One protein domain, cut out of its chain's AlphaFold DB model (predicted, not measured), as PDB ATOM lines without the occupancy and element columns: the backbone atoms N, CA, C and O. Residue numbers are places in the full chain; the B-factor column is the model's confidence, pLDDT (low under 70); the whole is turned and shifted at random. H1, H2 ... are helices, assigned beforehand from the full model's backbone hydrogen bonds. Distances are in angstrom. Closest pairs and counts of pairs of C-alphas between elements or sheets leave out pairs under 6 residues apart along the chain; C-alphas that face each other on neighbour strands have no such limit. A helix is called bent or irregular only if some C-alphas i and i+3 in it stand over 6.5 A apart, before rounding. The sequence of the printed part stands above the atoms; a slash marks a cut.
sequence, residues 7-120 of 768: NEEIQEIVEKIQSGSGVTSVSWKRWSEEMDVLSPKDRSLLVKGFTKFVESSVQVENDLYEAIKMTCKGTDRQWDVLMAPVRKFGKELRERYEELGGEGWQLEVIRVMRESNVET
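What this domain is: This is residues 7 to 120 of the 768 residues of the protein "CCHC-type domain-containing protein" of Caenorhabditis nigoni (UniProt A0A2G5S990). A long bent helix, H3, has H4 folded back beside its arm H3b and H5 beside its arm H3a; residues 14 to 34, in H1, H2 and their link, stand free. The printed part has 114 residues, 92 of them in five named helices in order H1 to H5, with no named strand; its class is all helix, and it makes a loose rod of 58 by 26 by 20 A, radius of gyration of the C-alphas 17.9 A.

Where its parts are: H1, residues 7 to 20, begins at C-alpha 7 (-15.189, 46.325, 92.453). H2 is residues 28 to 37. H3, residues 40 to 71, assigned as one helix by its hydrogen bonds, is bent, C-alphas 55 and 58 being 7.2 A apart; its arms are H3a, 40 to 55, 22.5 A, and H3b, 58 to 71, 20.2 A. H4, 76 to 99, 32.6 A, is only just irregular: C-alphas 82 and 85 are 6.9 A apart. H5, 104 to 115, ends at C-alpha 115 (-13.253, -4.667, 98.401).

How they stand to each other: H3b and residues 79 to 90 of H4 touch as a hairpin, closest C-alphas Glu 61 and Arg 87, 6.4 A. H5 touches residues 40 to 47 of H3a, closest C-alphas Pro 40 and Ile 110, 5.9 A. Every O i to N i+4 pair is within hydrogen-bond range in H1, H3b and H5, but 5 of 6 in H2, 11 of 12 in H3a and 18 of 20 in H4.

The domain as a whole: The printed part has no cut and no long link; residues 7 to 38 have pLDDT under 70.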
ATOM      1  N   ASN A   7     -16.069  47.430  92.839       44.28
ATOM      2  CA  ASN A   7     -15.189  46.325  92.453       44.28
ATOM      3  C   ASN A   7     -14.230  45.898  93.579       44.28
ATOM      4  O   ASN A   7     -13.903  44.719  93.647       44.28
ATOM      5  N   GLU A   8     -13.802  46.811  94.457       45.97
ATOM      6  CA  GLU A   8     -12.961  46.500  95.625       45.97
ATOM      7  C   GLU A   8     -13.778  45.785  96.707       45.97
ATOM      8  O   GLU A   8     -13.340  44.752  97.196       45.97
ATOM      9  N   GLU A   9     -15.003  46.236  97.009       46.91
ATOM     10  CA  GLU A   9     -15.900  45.531  97.946       46.91
ATOM     11  C   GLU A   9     -16.269  44.125  97.433       46.91
ATOM     12  O   GLU A   9     -16.278  43.155  98.195       46.91
ATOM     13  N   ILE A  10     -16.522  43.981  96.125       45.56
ATOM     14  CA  ILE A  10     -16.764  42.675  95.494       45.56
ATOM     15  C   ILE A  10     -15.494  41.809  95.510       45.56
ATOM     16  O   ILE A  10     -15.600  40.608  95.764       45.56
ATOM     17  N   GLN A  11     -14.301  42.375  95.293       44.38
ATOM     18  CA  GLN A  11     -13.045  41.631  95.432       44.38
ATOM     19  C   GLN A  11     -12.788  41.201  96.879       44.38
ATOM     20  O   GLN A  11     -12.458  40.040  97.085       44.38
ATOM     21  N   GLU A  12     -13.031  42.050  97.879       43.28
ATOM     22  CA  GLU A  12     -12.875  41.695  99.295       43.28
ATOM     23  C   GLU A  12     -13.848  40.574  99.708       43.28
ATOM     24  O   GLU A  12     -13.482  39.668 100.460       43.28
ATOM     25  N   ILE A  13     -15.080  40.574  99.184       44.97
ATOM     26  CA  ILE A  13     -16.042  39.475  99.367       44.97
ATOM     27  C   ILE A  13     -15.552  38.191  98.676       44.97
ATOM     28  O   ILE A  13     -15.623  37.113  99.270       44.97
ATOM     29  N   VAL A  14     -15.017  38.282  97.455       43.81
ATOM     30  CA  VAL A  14     -14.463  37.131  96.719       43.81
ATOM     31  C   VAL A  14     -13.213  36.565  97.404       43.81
ATOM     32  O   VAL A  14     -13.110  35.347  97.536       43.81
ATOM     33  N   GLU A  15     -12.305  37.402  97.908       47.00
ATOM     34  CA  GLU A  15     -11.136  36.974  98.687       47.00
ATOM     35  C   GLU A  15     -11.544  36.360 100.029       47.00
ATOM     36  O   GLU A  15     -11.016  35.316 100.409       47.00
ATOM     37  N   LYS A  16     -12.548  36.918 100.722       41.62
ATOM     38  CA  LYS A  16     -13.115  36.292 101.929       41.62
ATOM     39  C   LYS A  16     -13.676  34.902 101.626       41.62
ATOM     40  O   LYS A  16     -13.363  33.964 102.356       41.62
ATOM     41  N   ILE A  17     -14.405  34.729 100.522       41.94
ATOM     42  CA  ILE A  17     -14.897  33.414 100.075       41.94
ATOM     43  C   ILE A  17     -13.731  32.458  99.748       41.94
ATOM     44  O   ILE A  17     -13.749  31.312 100.196       41.94
ATOM     45  N   GLN A  18     -12.691  32.922  99.047       40.84
ATOM     46  CA  GLN A  18     -11.492  32.126  98.728       40.84
ATOM     47  C   GLN A  18     -10.661  31.754  99.971       40.84
ATOM     48  O   GLN A  18     -10.079  30.672 100.021       40.84
ATOM     49  N   SER A  19     -10.632  32.610 100.997       37.03
ATOM     50  CA  SER A  19      -9.980  32.330 102.285       37.03
ATOM     51  C   SER A  19     -10.768  31.351 103.166       37.03
ATOM     52  O   SER A  19     -10.179  30.642 103.980       37.03
ATOM     53  N   GLY A  20     -12.095  31.287 102.994       42.44
ATOM     54  CA  GLY A  20     -12.991  30.425 103.771       42.44
ATOM     55  C   GLY A  20     -13.015  28.964 103.313       42.44
ATOM     56  O   GLY A  20     -13.402  28.082 104.080       42.44
ATOM     57  N   SER A  21     -12.596  28.685 102.075       40.31
ATOM     58  CA  SER A  21     -12.438  27.328 101.550       40.31
ATOM     59  C   SER A  21     -11.374  27.305 100.455       40.31
ATOM     60  O   SER A  21     -11.524  27.955  99.422       40.31
ATOM     61  N   GLY A  22     -10.288  26.565 100.689       37.53
ATOM     62  CA  GLY A  22      -9.096  26.584  99.841       37.53
ATOM     63  C   GLY A  22      -9.309  25.989  98.449       37.53
ATOM     64  O   GLY A  22      -9.000  24.823  98.223       37.53
ATOM     65  N   VAL A  23      -9.756  26.816  97.502       34.50
ATOM     66  CA  VAL A  23      -9.754  26.523  96.062       34.50
ATOM     67  C   VAL A  23      -8.889  27.563  95.350       34.50
ATOM     68  O   VAL A  23      -9.371  28.485  94.692       34.50
ATOM     69  N   THR A  24      -7.572  27.416  95.495       34.78
ATOM     70  CA  THR A  24      -6.617  28.064  94.591       34.78
ATOM     71  C   THR A  24      -6.729  27.447  93.190       34.78
ATOM     72  O   THR A  24      -7.304  26.373  93.006       34.78
ATOM     73  N   SER A  25      -6.184  28.119  92.171       35.47
ATOM     74  CA  SER A  25      -6.208  27.647  90.778       35.47
ATOM     75  C   SER A  25      -5.279  26.439  90.558       35.47
ATOM     76  O   SER A  25      -4.214  26.561  89.945       35.47
ATOM     77  N   VAL A  26      -5.669  25.260  91.046       34.03
ATOM     78  CA  VAL A  26      -4.902  24.022  90.870       34.03
ATOM     79  C   VAL A  26      -5.135  23.435  89.474       34.03
ATOM     80  O   VAL A  26      -6.265  23.261  89.022       34.03
ATOM     81  N   SER A  27      -4.045  23.116  88.776       37.31
ATOM     82  CA  SER A  27      -4.087  22.407  87.491       37.31
ATOM     83  C   SER A  27      -4.668  21.000  87.661       37.31
ATOM     84  O   SER A  27      -4.284  20.294  88.591       37.31
ATOM     85  N   TRP A  28      -5.504  20.550  86.718       32.34
ATOM     86  CA  TRP A  28      -6.102  19.204  86.709       32.34
ATOM     87  C   TRP A  28      -5.090  18.068  86.927       32.34
ATOM     88  O   TRP A  28      -5.423  17.080  87.572       32.34
ATOM     89  N   LYS A  29      -3.846  18.218  86.443       36.06
ATOM     90  CA  LYS A  29      -2.764  17.252  86.702       36.06
ATOM     91  C   LYS A  29      -2.432  17.148  88.189       36.06
ATOM     92  O   LYS A  29      -2.470  16.058  88.743       36.06
ATOM     93  N   ARG A  30      -2.213  18.293  88.839       38.22
ATOM     94  CA  ARG A  30      -1.905  18.365  90.269       38.22
ATOM     95  C   ARG A  30      -3.081  17.907  91.136       38.22
ATOM     96  O   ARG A  30      -2.845  17.272  92.151       38.22
ATOM     97  N   TRP A  31      -4.327  18.152  90.723       49.31
ATOM     98  CA  TRP A  31      -5.489  17.570  91.413       49.31
ATOM     99  C   TRP A  31      -5.513  16.039  91.302       49.31
ATOM    100  O   TRP A  31      -5.812  15.379  92.289       49.31
ATOM    101  N   SER A  32      -5.147  15.461  90.151       47.97
ATOM    102  CA  SER A  32      -4.991  14.002  90.013       47.97
ATOM    103  C   SER A  32      -3.876  13.471  90.920       47.97
ATOM    104  O   SER A  32      -4.118  12.570  91.713       47.97
ATOM    105  N   GLU A  33      -2.694  14.093  90.872       54.34
ATOM    106  CA  GLU A  33      -1.527  13.745  91.700       54.34
ATOM    107  C   GLU A  33      -1.844  13.827  93.208       54.34
ATOM    108  O   GLU A  33      -1.456  12.947  93.975       54.34
ATOM    109  N   GLU A  34      -2.595  14.845  93.646       56.56
ATOM    110  CA  GLU A  34      -3.063  14.980  95.031       56.56
ATOM    111  C   GLU A  34      -4.159  13.956  95.380       56.56
ATOM    112  O   GLU A  34      -4.169  13.440  96.499       56.56
ATOM    113  N   MET A  35      -5.049  13.598  94.445       57.28
ATOM    114  CA  MET A  35      -6.045  12.543  94.671       57.28
ATOM    115  C   MET A  35      -5.415  11.152  94.780       57.28
ATOM    116  O   MET A  35      -5.833  10.386  95.651       57.28
ATOM    117  N   ASP A  36      -4.409  10.819  93.971       58.25
ATOM    118  CA  ASP A  36      -3.769   9.495  93.976       58.25
ATOM    119  C   ASP A  36      -3.052   9.180  95.303       58.25
ATOM    120  O   ASP A  36      -2.986   8.020  95.708       58.25
ATOM    121  N   VAL A  37      -2.623  10.206  96.047       63.69
ATOM    122  CA  VAL A  37      -2.026  10.073  97.392       63.69
ATOM    123  C   VAL A  37      -3.076   9.885  98.506       63.69
ATOM    124  O   VAL A  37      -2.754   9.379  99.581       63.69
ATOM    125  N   LEU A  38      -4.342  10.257  98.284       67.94
ATOM    126  CA  LEU A  38      -5.409  10.115  99.287       67.94
ATOM    127  C   LEU A  38      -5.923   8.678  99.393       67.94
ATOM    128  O   LEU A  38      -6.149   8.019  98.378       67.94
ATOM    129  N   SER A  39      -6.233   8.217 100.611       76.44
ATOM    130  CA  SER A  39      -6.829   6.888 100.773       76.44
ATOM    131  C   SER A  39      -8.230   6.828 100.139       76.44
ATOM    132  O   SER A  39      -8.954   7.833 100.116       76.44
ATOM    133  N   PRO A  40      -8.709   5.646  99.709       78.50
ATOM    134  CA  PRO A  40     -10.079   5.490  99.216       78.50
ATOM    135  C   PRO A  40     -11.172   5.935 100.213       78.50
ATOM    136  O   PRO A  40     -12.292   6.243  99.806       78.50
ATOM    137  N   LYS A  41     -10.885   6.012 101.524       77.31
ATOM    138  CA  LYS A  41     -11.826   6.583 102.507       77.31
ATOM    139  C   LYS A  41     -11.932   8.100 102.356       77.31
ATOM    140  O   LYS A  41     -13.043   8.625 102.350       77.31
ATOM    141  N   ASP A  42     -10.806   8.777 102.173       77.12
ATOM    142  CA  ASP A  42     -10.733  10.237 102.081       77.12
ATOM    143  C   ASP A  42     -11.258  10.723 100.726       77.12
ATOM    144  O   ASP A  42     -12.054  11.660 100.673       77.12
ATOM    145  N   ARG A  43     -10.973   9.987  99.639       78.81
ATOM    146  CA  ARG A  43     -11.643  10.195  98.342       78.81
ATOM    147  C   ARG A  43     -13.165  10.059  98.459       78.81
ATOM    148  O   ARG A  43     -13.896  10.890  97.926       78.81
ATOM    149  N   SER A  44     -13.663   9.071  99.215       79.88
ATOM    150  CA  SER A  44     -15.105   8.927  99.480       79.88
ATOM    151  C   SER A  44     -15.694  10.091 100.289       79.88
ATOM    152  O   SER A  44     -16.905  10.306 100.197       79.88
ATOM    153  N   LEU A  45     -14.897  10.803 101.094       79.25
ATOM    154  CA  LEU A  45     -15.331  11.996 101.828       79.25
ATOM    155  C   LEU A  45     -15.325  13.238 100.931       79.25
ATOM    156  O   LEU A  45     -16.292  13.995 100.975       79.25
ATOM    157  N   LEU A  46     -14.307  13.414 100.080       77.75
ATOM    158  CA  LEU A  46     -14.250  14.509  99.103       77.75
ATOM    159  C   LEU A  46     -15.407  14.451  98.104       77.75
ATOM    160  O   LEU A  46     -16.089  15.457  97.921       77.75
ATOM    161  N   VAL A  47     -15.685  13.272  97.532       79.69
ATOM    162  CA  VAL A  47     -16.834  13.056  96.635       79.69
ATOM    163  C   VAL A  47     -18.134  13.506  97.314       79.69
ATOM    164  O   VAL A  47     -18.818  14.382  96.797       79.69
ATOM    165  N   LYS A  48     -18.410  13.018  98.532       79.12
ATOM    166  CA  LYS A  48     -19.610  13.381  99.313       79.12
ATOM    167  C   LYS A  48     -19.651  14.844  99.754       79.12
ATOM    168  O   LYS A  48     -20.730  15.391  99.969       79.12
ATOM    169  N   GLY A  49     -18.493  15.477  99.935       76.56
ATOM    170  CA  GLY A  49     -18.383  16.913 100.182       76.56
ATOM    171  C   GLY A  49     -18.799  17.719  98.954       76.56
ATOM    172  O   GLY A  49     -19.594  18.650  99.072       76.56
ATOM    173  N   PHE A  50     -18.335  17.307  97.771       80.00
ATOM    174  CA  PHE A  50     -18.703  17.928  96.503       80.00
ATOM    175  C   PHE A  50     -20.187  17.726  96.166       80.00
ATOM    176  O   PHE A  50     -20.846  18.690  95.789       80.00
ATOM    177  N   THR A  51     -20.751  16.535  96.404       84.31
ATOM    178  CA  THR A  51     -22.200  16.270  96.293       84.31
ATOM    179  C   THR A  51     -23.009  17.289  97.090       84.31
ATOM    180  O   THR A  51     -23.836  18.000  96.527       84.31
ATOM    181  N   LYS A  52     -22.693  17.451  98.381       82.56
ATOM    182  CA  LYS A  52     -23.377  18.402  99.271       82.56
ATOM    183  C   LYS A  52     -23.219  19.858  98.844       82.56
ATOM    184  O   LYS A  52     -24.120  20.653  99.091       82.56
ATOM    185  N   PHE A  53     -22.095  20.216  98.222       81.44
ATOM    186  CA  PHE A  53     -21.881  21.541  97.638       81.44
ATOM    187  C   PHE A  53     -22.736  21.761  96.378       81.44
ATOM    188  O   PHE A  53     -23.332  22.824  96.212       81.44
ATOM    189  N   VAL A  54     -22.865  20.753  95.510       85.56
ATOM    190  CA  VAL A  54     -23.755  20.826  94.340       85.56
ATOM    191  C   VAL A  54     -25.227  20.858  94.774       85.56
ATOM    192  O   VAL A  54     -25.992  21.658  94.236       85.56
ATOM    193  N   GLU A  55     -25.622  20.091  95.794       82.69
ATOM    194  CA  GLU A  55     -26.960  20.150  96.406       82.69
ATOM    195  C   GLU A  55     -27.253  21.524  97.037       82.69
ATOM    196  O   GLU A  55     -28.314  22.104  96.796       82.69
ATOM    197  N   SER A  56     -26.314  22.083  97.811       82.25
ATOM    198  CA  SER A  56     -26.490  23.374  98.493       82.25
ATOM    199  C   SER A  56     -26.302  24.596  97.591       82.25
ATOM    200  O   SER A  56     -26.639  25.705  98.001       82.25
ATOM    201  N   SER A  57     -25.824  24.425  96.356       85.19
ATOM    202  CA  SER A  57     -25.511  25.530  95.437       85.19
ATOM    203  C   SER A  57     -26.679  26.499  95.179       85.19
ATOM    204  O   SER A  57     -26.444  27.690  94.996       85.19
ATOM    205  N   VAL A  58     -27.937  26.040  95.239       83.69
ATOM    206  CA  VAL A  58     -29.127  26.920  95.160       83.69
ATOM    207  C   VAL A  58     -29.276  27.793  96.412       83.69
ATOM    208  O   VAL A  58     -29.695  28.942  96.310       83.69
ATOM    209  N   GLN A  59     -28.918  27.281  97.591       81.12
ATOM    210  CA  GLN A  59     -28.889  28.083  98.813       81.12
ATOM    211  C   GLN A  59     -27.762  29.119  98.741       81.12
ATOM    212  O   GLN A  59     -28.018  30.285  99.005       81.12
ATOM    213  N   VAL A  60     -26.574  28.739  98.255       80.62
ATOM    214  CA  VAL A  60     -25.449  29.671  98.034       80.62
ATOM    215  C   VAL A  60     -25.813  30.784  97.035       80.62
ATOM    216  O   VAL A  60     -25.461  31.941  97.255       80.62
ATOM    217  N   GLU A  61     -26.568  30.479  95.971       85.12
ATOM    218  CA  GLU A  61     -27.125  31.493  95.057       85.12
ATOM    219  C   GLU A  61     -28.067  32.486  95.768       85.12
ATOM    220  O   GLU A  61     -28.057  33.675  95.447       85.12
ATOM    221  N   ASN A  62     -28.879  32.026  96.724       84.31
ATOM    222  CA  ASN A  62     -29.814  32.877  97.468       84.31
ATOM    223  C   ASN A  62     -29.110  33.690  98.566       84.31
ATOM    224  O   ASN A  62     -29.366  34.886  98.697       84.31
ATOM    225  N   ASP A  63     -28.196  33.067  99.310       82.38
ATOM    226  CA  ASP A  63     -27.409  33.709 100.364       82.38
ATOM    227  C   ASP A  63     -26.538  34.829  99.778       82.38
ATOM    228  O   ASP A  63     -26.458  35.914 100.350       82.38
ATOM    229  N   LEU A  64     -25.951  34.614  98.593       80.25
ATOM    230  CA  LEU A  64     -25.201  35.646  97.875       80.25
ATOM    231  C   LEU A  64     -26.106  36.779  97.356       80.25
ATOM    232  O   LEU A  64     -25.702  37.939  97.405       80.25
ATOM    233  N   TYR A  65     -27.331  36.478  96.901       82.88
ATOM    234  CA  TYR A  65     -28.297  37.512  96.496       82.88
ATOM    235  C   TYR A  65     -28.681  38.415  97.679       82.88
ATOM    236  O   TYR A  65     -28.631  39.639  97.560       82.88
ATOM    237  N   GLU A  66     -29.016  37.828  98.831       82.75
ATOM    238  CA  GLU A  66     -29.340  38.594 100.040       82.75
ATOM    239  C   GLU A  66     -28.108  39.319 100.611       82.75
ATOM    240  O   GLU A  66     -28.238  40.458 101.053       82.75
ATOM    241  N   ALA A  67     -26.903  38.744 100.522       79.62
ATOM    242  CA  ALA A  67     -25.668  39.433 100.902       79.62
ATOM    243  C   ALA A  67     -25.425  40.696 100.054       79.62
ATOM    244  O   ALA A  67     -25.248  41.774 100.619       79.62
ATOM    245  N   ILE A  68     -25.498  40.594  98.718       76.69
ATOM    246  CA  ILE A  68     -25.352  41.737  97.790       76.69
ATOM    247  C   ILE A  68     -26.412  42.812  98.065       76.69
ATOM    248  O   ILE A  68     -26.108  44.001  98.086       76.69
ATOM    249  N   LYS A  69     -27.655  42.401  98.316       81.06
ATOM    250  CA  LYS A  69     -28.780  43.285  98.659       81.06
ATOM    251  C   LYS A  69     -28.607  43.996 100.011       81.06
ATOM    252  O   LYS A  69     -29.182  45.066 100.201       81.06
ATOM    253  N   MET A  70     -27.833  43.422 100.936       78.44
ATOM    254  CA  MET A  70     -27.529  44.007 102.248       78.44
ATOM    255  C   MET A  70     -26.264  44.882 102.255       78.44
ATOM    256  O   MET A  70     -26.166  45.769 103.103       78.44
ATOM    257  N   THR A  71     -25.310  44.669 101.340       71.81
ATOM    258  CA  THR A  71     -24.080  45.480 101.236       71.81
ATOM    259  C   THR A  71     -24.175  46.601 100.197       71.81
ATOM    260  O   THR A  71     -23.741  47.721 100.463       71.81
ATOM    261  N   CYS A  72     -24.762  46.345  99.026       72.94
ATOM    262  CA  CYS A  72     -24.777  47.282  97.902       72.94
ATOM    263  C   CYS A  72     -26.073  48.117  97.832       72.94
ATOM    264  O   CYS A  72     -27.151  47.686  98.237       72.94
ATOM    265  N   LYS A  73     -25.997  49.329  97.257       72.06
ATOM    266  CA  LYS A  73     -27.156  50.223  97.038       72.06
ATOM    267  C   LYS A  73     -27.579  50.242  95.569       72.06
ATOM    268  O   LYS A  73     -26.770  50.557  94.701       72.06
ATOM    269  N   GLY A  74     -28.850  49.949  95.297       76.06
ATOM    270  CA  GLY A  74     -29.373  49.761  93.941       76.06
ATOM    271  C   GLY A  74     -30.749  49.094  93.938       76.06
ATOM    272  O   GLY A  74     -31.370  48.929  94.986       76.06
ATOM    273  N   THR A  75     -31.236  48.749  92.748       78.06
ATOM    274  CA  THR A  75     -32.561  48.143  92.522       78.06
ATOM    275  C   THR A  75     -32.467  46.640  92.254       78.06
ATOM    276  O   THR A  75     -31.468  46.179  91.703       78.06
ATOM    277  N   ASP A  76     -33.537  45.883  92.531       75.38
ATOM    278  CA  ASP A  76     -33.594  44.429  92.281       75.38
ATOM    279  C   ASP A  76     -33.193  44.050  90.845       75.38
ATOM    280  O   ASP A  76     -32.501  43.062  90.622       75.38
ATOM    281  N   ARG A  77     -33.532  44.888  89.853       75.75
ATOM    282  CA  ARG A  77     -33.136  44.685  88.446       75.75
ATOM    283  C   ARG A  77     -31.622  44.732  88.224       75.75
ATOM    284  O   ARG A  77     -31.132  44.071  87.315       75.75
ATOM    285  N   GLN A  78     -30.881  45.505  89.015       73.06
ATOM    286  CA  GLN A  78     -29.415  45.546  88.955       73.06
ATOM    287  C   GLN A  78     -28.812  44.321  89.658       73.06
ATOM    288  O   GLN A  78     -27.830  43.759  89.173       73.06
ATOM    289  N   TRP A  79     -29.439  43.859  90.743       79.38
ATOM    290  CA  TRP A  79     -29.036  42.659  91.484       79.38
ATOM    291  C   TRP A  79     -29.283  41.378  90.685       79.38
ATOM    292  O   TRP A  79     -28.404  40.523  90.607       79.38
ATOM    293  N   ASP A  80     -30.417  41.280  89.991       78.25
ATOM    294  CA  ASP A  80     -30.707  40.191  89.056       78.25
ATOM    295  C   ASP A  80     -29.716  40.142  87.883       78.25
ATOM    296  O   ASP A  80     -29.330  39.049  87.465       78.25
ATOM    297  N   VAL A  81     -29.258  41.292  87.371       78.31
ATOM    298  CA  VAL A  81     -28.219  41.353  86.324       78.31
ATOM    299  C   VAL A  81     -26.859  40.888  86.855       78.31
ATOM    300  O   VAL A  81     -26.187  40.112  86.177       78.31
ATOM    301  N   LEU A  82     -26.476  41.293  88.071       75.25
ATOM    302  CA  LEU A  82     -25.251  40.829  88.740       75.25
ATOM    303  C   LEU A  82     -25.280  39.328  89.066       75.25
ATOM    304  O   LEU A  82     -24.260  38.653  88.939       75.25
ATOM    305  N   MET A  83     -26.444  38.787  89.434       86.75
ATOM    306  CA  MET A  83     -26.604  37.377  89.809       86.75
ATOM    307  C   MET A  83     -26.947  36.445  88.641       86.75
ATOM    308  O   MET A  83     -26.843  35.226  88.789       86.75
ATOM    309  N   ALA A  84     -27.304  36.961  87.462       78.75
ATOM    310  CA  ALA A  84     -27.580  36.137  86.282       78.75
ATOM    311  C   ALA A  84     -26.402  35.221  85.862       78.75
ATOM    312  O   ALA A  84     -26.665  34.050  85.572       78.75
ATOM    313  N   PRO A  85     -25.121  35.657  85.871       81.44
ATOM    314  CA  PRO A  85     -23.982  34.771  85.618       81.44
ATOM    315  C   PRO A  85     -23.827  33.671  86.676       81.44
ATOM    316  O   PRO A  85     -23.567  32.525  86.319       81.44
ATOM    317  N   VAL A  86     -24.038  33.995  87.959       79.75
ATOM    318  CA  VAL A  86     -23.908  33.044  89.078       79.75
ATOM    319  C   VAL A  86     -24.995  31.972  89.003       79.75
ATOM    320  O   VAL A  86     -24.684  30.783  88.980       79.75
ATOM    321  N   ARG A  87     -26.261  32.382  88.856       88.44
ATOM    322  CA  ARG A  87     -27.411  31.474  88.688       88.44
ATOM    323  C   ARG A  87     -27.277  30.601  87.437       88.44
ATOM    324  O   ARG A  87     -27.659  29.431  87.443       88.44
ATOM    325  N   LYS A  88     -26.698  31.143  86.356       86.44
ATOM    326  CA  LYS A  88     -26.364  30.369  85.154       86.44
ATOM    327  C   LYS A  88     -25.288  29.317  85.444       86.44
ATOM    328  O   LYS A  88     -25.489  28.160  85.090       86.44
ATOM    329  N   PHE A  89     -24.182  29.694  86.088       85.94
ATOM    330  CA  PHE A  89     -23.101  28.765  86.431       85.94
ATOM    331  C   PHE A  89     -23.579  27.653  87.373       85.94
ATOM    332  O   PHE A  89     -23.348  26.482  87.085       85.94
ATOM    333  N   GLY A  90     -24.308  27.988  88.441       82.38
ATOM    334  CA  GLY A  90     -24.873  27.000  89.363       82.38
ATOM    335  C   GLY A  90     -25.840  26.035  88.670       82.38
ATOM    336  O   GLY A  90     -25.804  24.832  88.925       82.38
ATOM    337  N   LYS A  91     -26.647  26.525  87.718       87.81
ATOM    338  CA  LYS A  91     -27.491  25.671  86.869       87.81
ATOM    339  C   LYS A  91     -26.661  24.725  85.991       87.81
ATOM    340  O   LYS A  91     -26.910  23.526  86.026       87.81
ATOM    341  N   GLU A  92     -25.677  25.237  85.249       90.44
ATOM    342  CA  GLU A  92     -24.813  24.421  84.376       90.44
ATOM    343  C   GLU A  92     -23.974  23.401  85.173       90.44
ATOM    344  O   GLU A  92     -23.749  22.288  84.697       90.44
ATOM    345  N   LEU A  93     -23.564  23.740  86.401       86.50
ATOM    346  CA  LEU A  93     -22.881  22.842  87.335       86.50
ATOM    347  C   LEU A  93     -23.790  21.686  87.779       86.50
ATOM    348  O   LEU A  93     -23.387  20.529  87.681       86.50
ATOM    349  N   ARG A  94     -25.017  21.988  88.233       90.50
ATOM    350  CA  ARG A  94     -26.003  20.972  88.642       90.50
ATOM    351  C   ARG A  94     -26.387  20.055  87.481       90.50
ATOM    352  O   ARG A  94     -26.408  18.842  87.653       90.50
ATOM    353  N   GLU A  95     -26.640  20.619  86.299       89.81
ATOM    354  CA  GLU A  95     -26.999  19.840  85.106       89.81
ATOM    355  C   GLU A  95     -25.863  18.897  84.683       89.81
ATOM    356  O   GLU A  95     -26.114  17.710  84.492       89.81
ATOM    357  N   ARG A  96     -24.606  19.362  84.641       87.94
ATOM    358  CA  ARG A  96     -23.462  18.492  84.309       87.94
ATOM    359  C   ARG A  96     -23.148  17.442  85.368       87.94
ATOM    360  O   ARG A  96     -22.674  16.363  85.027       87.94
ATOM    361  N   TYR A  97     -23.367  17.745  86.645       88.06
ATOM    362  CA  TYR A  97     -23.168  16.773  87.718       88.06
ATOM    363  C   TYR A  97     -24.179  15.617  87.620       88.06
ATOM    364  O   TYR A  97     -23.794  14.456  87.756       88.06
ATOM    365  N   GLU A  98     -25.436  15.922  87.280       87.75
ATOM    366  CA  GLU A  98     -26.475  14.922  86.997       87.75
ATOM    367  C   GLU A  98     -26.191  14.146  85.691       87.75
ATOM    368  O   GLU A  98     -26.290  12.921  85.677       87.75
ATOM    369  N   GLU A  99     -25.753  14.818  84.613       88.44
ATOM    370  CA  GLU A  99     -25.317  14.167  83.357       88.44
ATOM    371  C   GLU A  99     -24.176  13.157  83.576       88.44
ATOM    372  O   GLU A  99     -24.110  12.135  82.894       88.44
ATOM    373  N   LEU A 100     -23.289  13.427  84.540       83.75
ATOM    374  CA  LEU A 100     -22.201  12.534  84.947       83.75
ATOM    375  C   LEU A 100     -22.642  11.442  85.941       83.75
ATOM    376  O   LEU A 100     -21.795  10.676  86.390       83.75
ATOM    377  N   GLY A 101     -23.927  11.344  86.299       81.50
ATOM    378  CA  GLY A 101     -24.447  10.338  87.235       81.50
ATOM    379  C   GLY A 101     -24.101  10.588  88.711       81.50
ATOM    380  O   GLY A 101     -24.142   9.652  89.516       81.50
ATOM    381  N   GLY A 102     -23.738  11.827  89.061       88.31
ATOM    382  CA  GLY A 102     -23.410  12.265  90.417       88.31
ATOM    383  C   GLY A 102     -22.317  11.438  91.107       88.31
ATOM    384  O   GLY A 102     -21.411  10.896  90.473       88.31
ATOM    385  N   GLU A 103     -22.409  11.306  92.434       85.25
ATOM    386  CA  GLU A 103     -21.464  10.505  93.226       85.25
ATOM    387  C   GLU A 103     -21.608   8.987  93.042       85.25
ATOM    388  O   GLU A 103     -20.741   8.239  93.494       85.25
ATOM    389  N   GLY A 104     -22.680   8.512  92.398       81.81
ATOM    390  CA  GLY A 104     -23.059   7.097  92.389       81.81
ATOM    391  C   GLY A 104     -21.953   6.182  91.866       81.81
ATOM    392  O   GLY A 104     -21.502   5.283  92.574       81.81
ATOM    393  N   TRP A 105     -21.455   6.445  90.655       85.69
ATOM    394  CA  TRP A 105     -20.377   5.650  90.055       85.69
ATOM    395  C   TRP A 105     -19.024   5.865  90.749       85.69
ATOM    396  O   TRP A 105     -18.227   4.935  90.842       85.69
ATOM    397  N   GLN A 106     -18.770   7.066  91.274       82.50
ATOM    398  CA  GLN A 106     -17.522   7.391  91.966       82.50
ATOM    399  C   GLN A 106     -17.411   6.602  93.274       82.50
ATOM    400  O   GLN A 106     -16.389   5.976  93.550       82.50
ATOM    401  N   LEU A 107     -18.489   6.569  94.060       84.38
ATOM    402  CA  LEU A 107     -18.563   5.790  95.291       84.38
ATOM    403  C   LEU A 107     -18.626   4.283  95.039       84.38
ATOM    404  O   LEU A 107     -18.114   3.535  95.870       84.38
ATOM    405  N   GLU A 108     -19.199   3.847  93.913       83.81
ATOM    406  CA  GLU A 108     -19.167   2.452  93.463       83.81
ATOM    407  C   GLU A 108     -17.724   2.004  93.187       83.81
ATOM    408  O   GLU A 108     -17.247   1.077  93.837       83.81
ATOM    409  N   VAL A 109     -16.980   2.723  92.333       83.19
ATOM    410  CA  VAL A 109     -15.554   2.450  92.062       83.19
ATOM    411  C   VAL A 109     -14.744   2.468  93.359       83.19
ATOM    412  O   VAL A 109     -14.011   1.526  93.646       83.19
ATOM    413  N   ILE A 110     -14.936   3.479  94.212       83.75
ATOM    414  CA  ILE A 110     -14.254   3.571  95.512       83.75
ATOM    415  C   ILE A 110     -14.694   2.443  96.477       83.75
ATOM    416  O   ILE A 110     -13.960   2.106  97.412       83.75
ATOM    417  N   ARG A 111     -15.869   1.817  96.305       83.94
ATOM    418  CA  ARG A 111     -16.253   0.599  97.044       83.94
ATOM    419  C   ARG A 111     -15.518  -0.627  96.508       83.94
ATOM    420  O   ARG A 111     -14.915  -1.311  97.328       83.94
ATOM    421  N   VAL A 112     -15.455  -0.823  95.190       82.56
ATOM    422  CA  VAL A 112     -14.688  -1.924  94.575       82.56
ATOM    423  C   VAL A 112     -13.198  -1.820  94.923       82.56
ATOM    424  O   VAL A 112     -12.603  -2.805  95.334       82.56
ATOM    425  N   MET A 113     -12.605  -0.620  94.914       84.50
ATOM    426  CA  MET A 113     -11.238  -0.394  95.422       84.50
ATOM    427  C   MET A 113     -11.081  -0.806  96.899       84.50
ATOM    428  O   MET A 113     -10.084  -1.422  97.273       84.50
ATOM    429  N   ARG A 114     -12.100  -0.499  97.722       81.94
ATOM    430  CA  ARG A 114     -12.312  -1.017  99.091       81.94
ATOM    431  C   ARG A 114     -12.199  -2.546  99.165       81.94
ATOM    432  O   ARG A 114     -11.418  -3.094  99.935       81.94
ATOM    433  N   GLU A 115     -13.033  -3.215  98.382       83.38
ATOM    434  CA  GLU A 115     -13.253  -4.667  98.401       83.38
ATOM    435  C   GLU A 115     -12.067  -5.444  97.793       83.38
ATOM    436  O   GLU A 115     -11.725  -6.518  98.281       83.38
ATOM    437  N   SER A 116     -11.383  -4.870  96.799       77.62
ATOM    438  CA  SER A 116     -10.170  -5.409  96.161       77.62
ATOM    439  C   SER A 116      -8.858  -5.007  96.855       77.62
ATOM    440  O   SER A 116      -7.791  -5.405  96.399       77.62
ATOM    441  N   ASN A 117      -8.916  -4.224  97.943       81.00
ATOM    442  CA  ASN A 117      -7.761  -3.730  98.705       81.00
ATOM    443  C   ASN A 117      -6.692  -3.028  97.828       81.00
ATOM    444  O   ASN A 117      -5.498  -3.325  97.910       81.00
ATOM    445  N   VAL A 118      -7.127  -2.084  96.985       80.06
ATOM    446  CA  VAL A 118      -6.255  -1.284  96.103       80.06
ATOM    447  C   VAL A 118      -6.468   0.214  96.282       80.06
ATOM    448  O   VAL A 118      -7.580   0.687  96.509       80.06
ATOM    449  N   GLU A 119      -5.380   0.973  96.157       76.12
ATOM    450  CA  GLU A 119      -5.364   2.416  96.424       76.12
ATOM    451  C   GLU A 119      -5.335   3.279  95.152       76.12
ATOM    452  O   GLU A 119      -5.659   4.458  95.234       76.12
ATOM    453  N   THR A 120      -5.068   2.726  93.963       75.38
ATOM    454  CA  THR A 120      -5.146   3.457  92.675       75.38
ATOM    455  C   THR A 120      -6.060   2.749  91.670       75.38
ATOM    456  O   THR A 120      -6.338   1.552  91.799       75.38
TER     457      THR A 120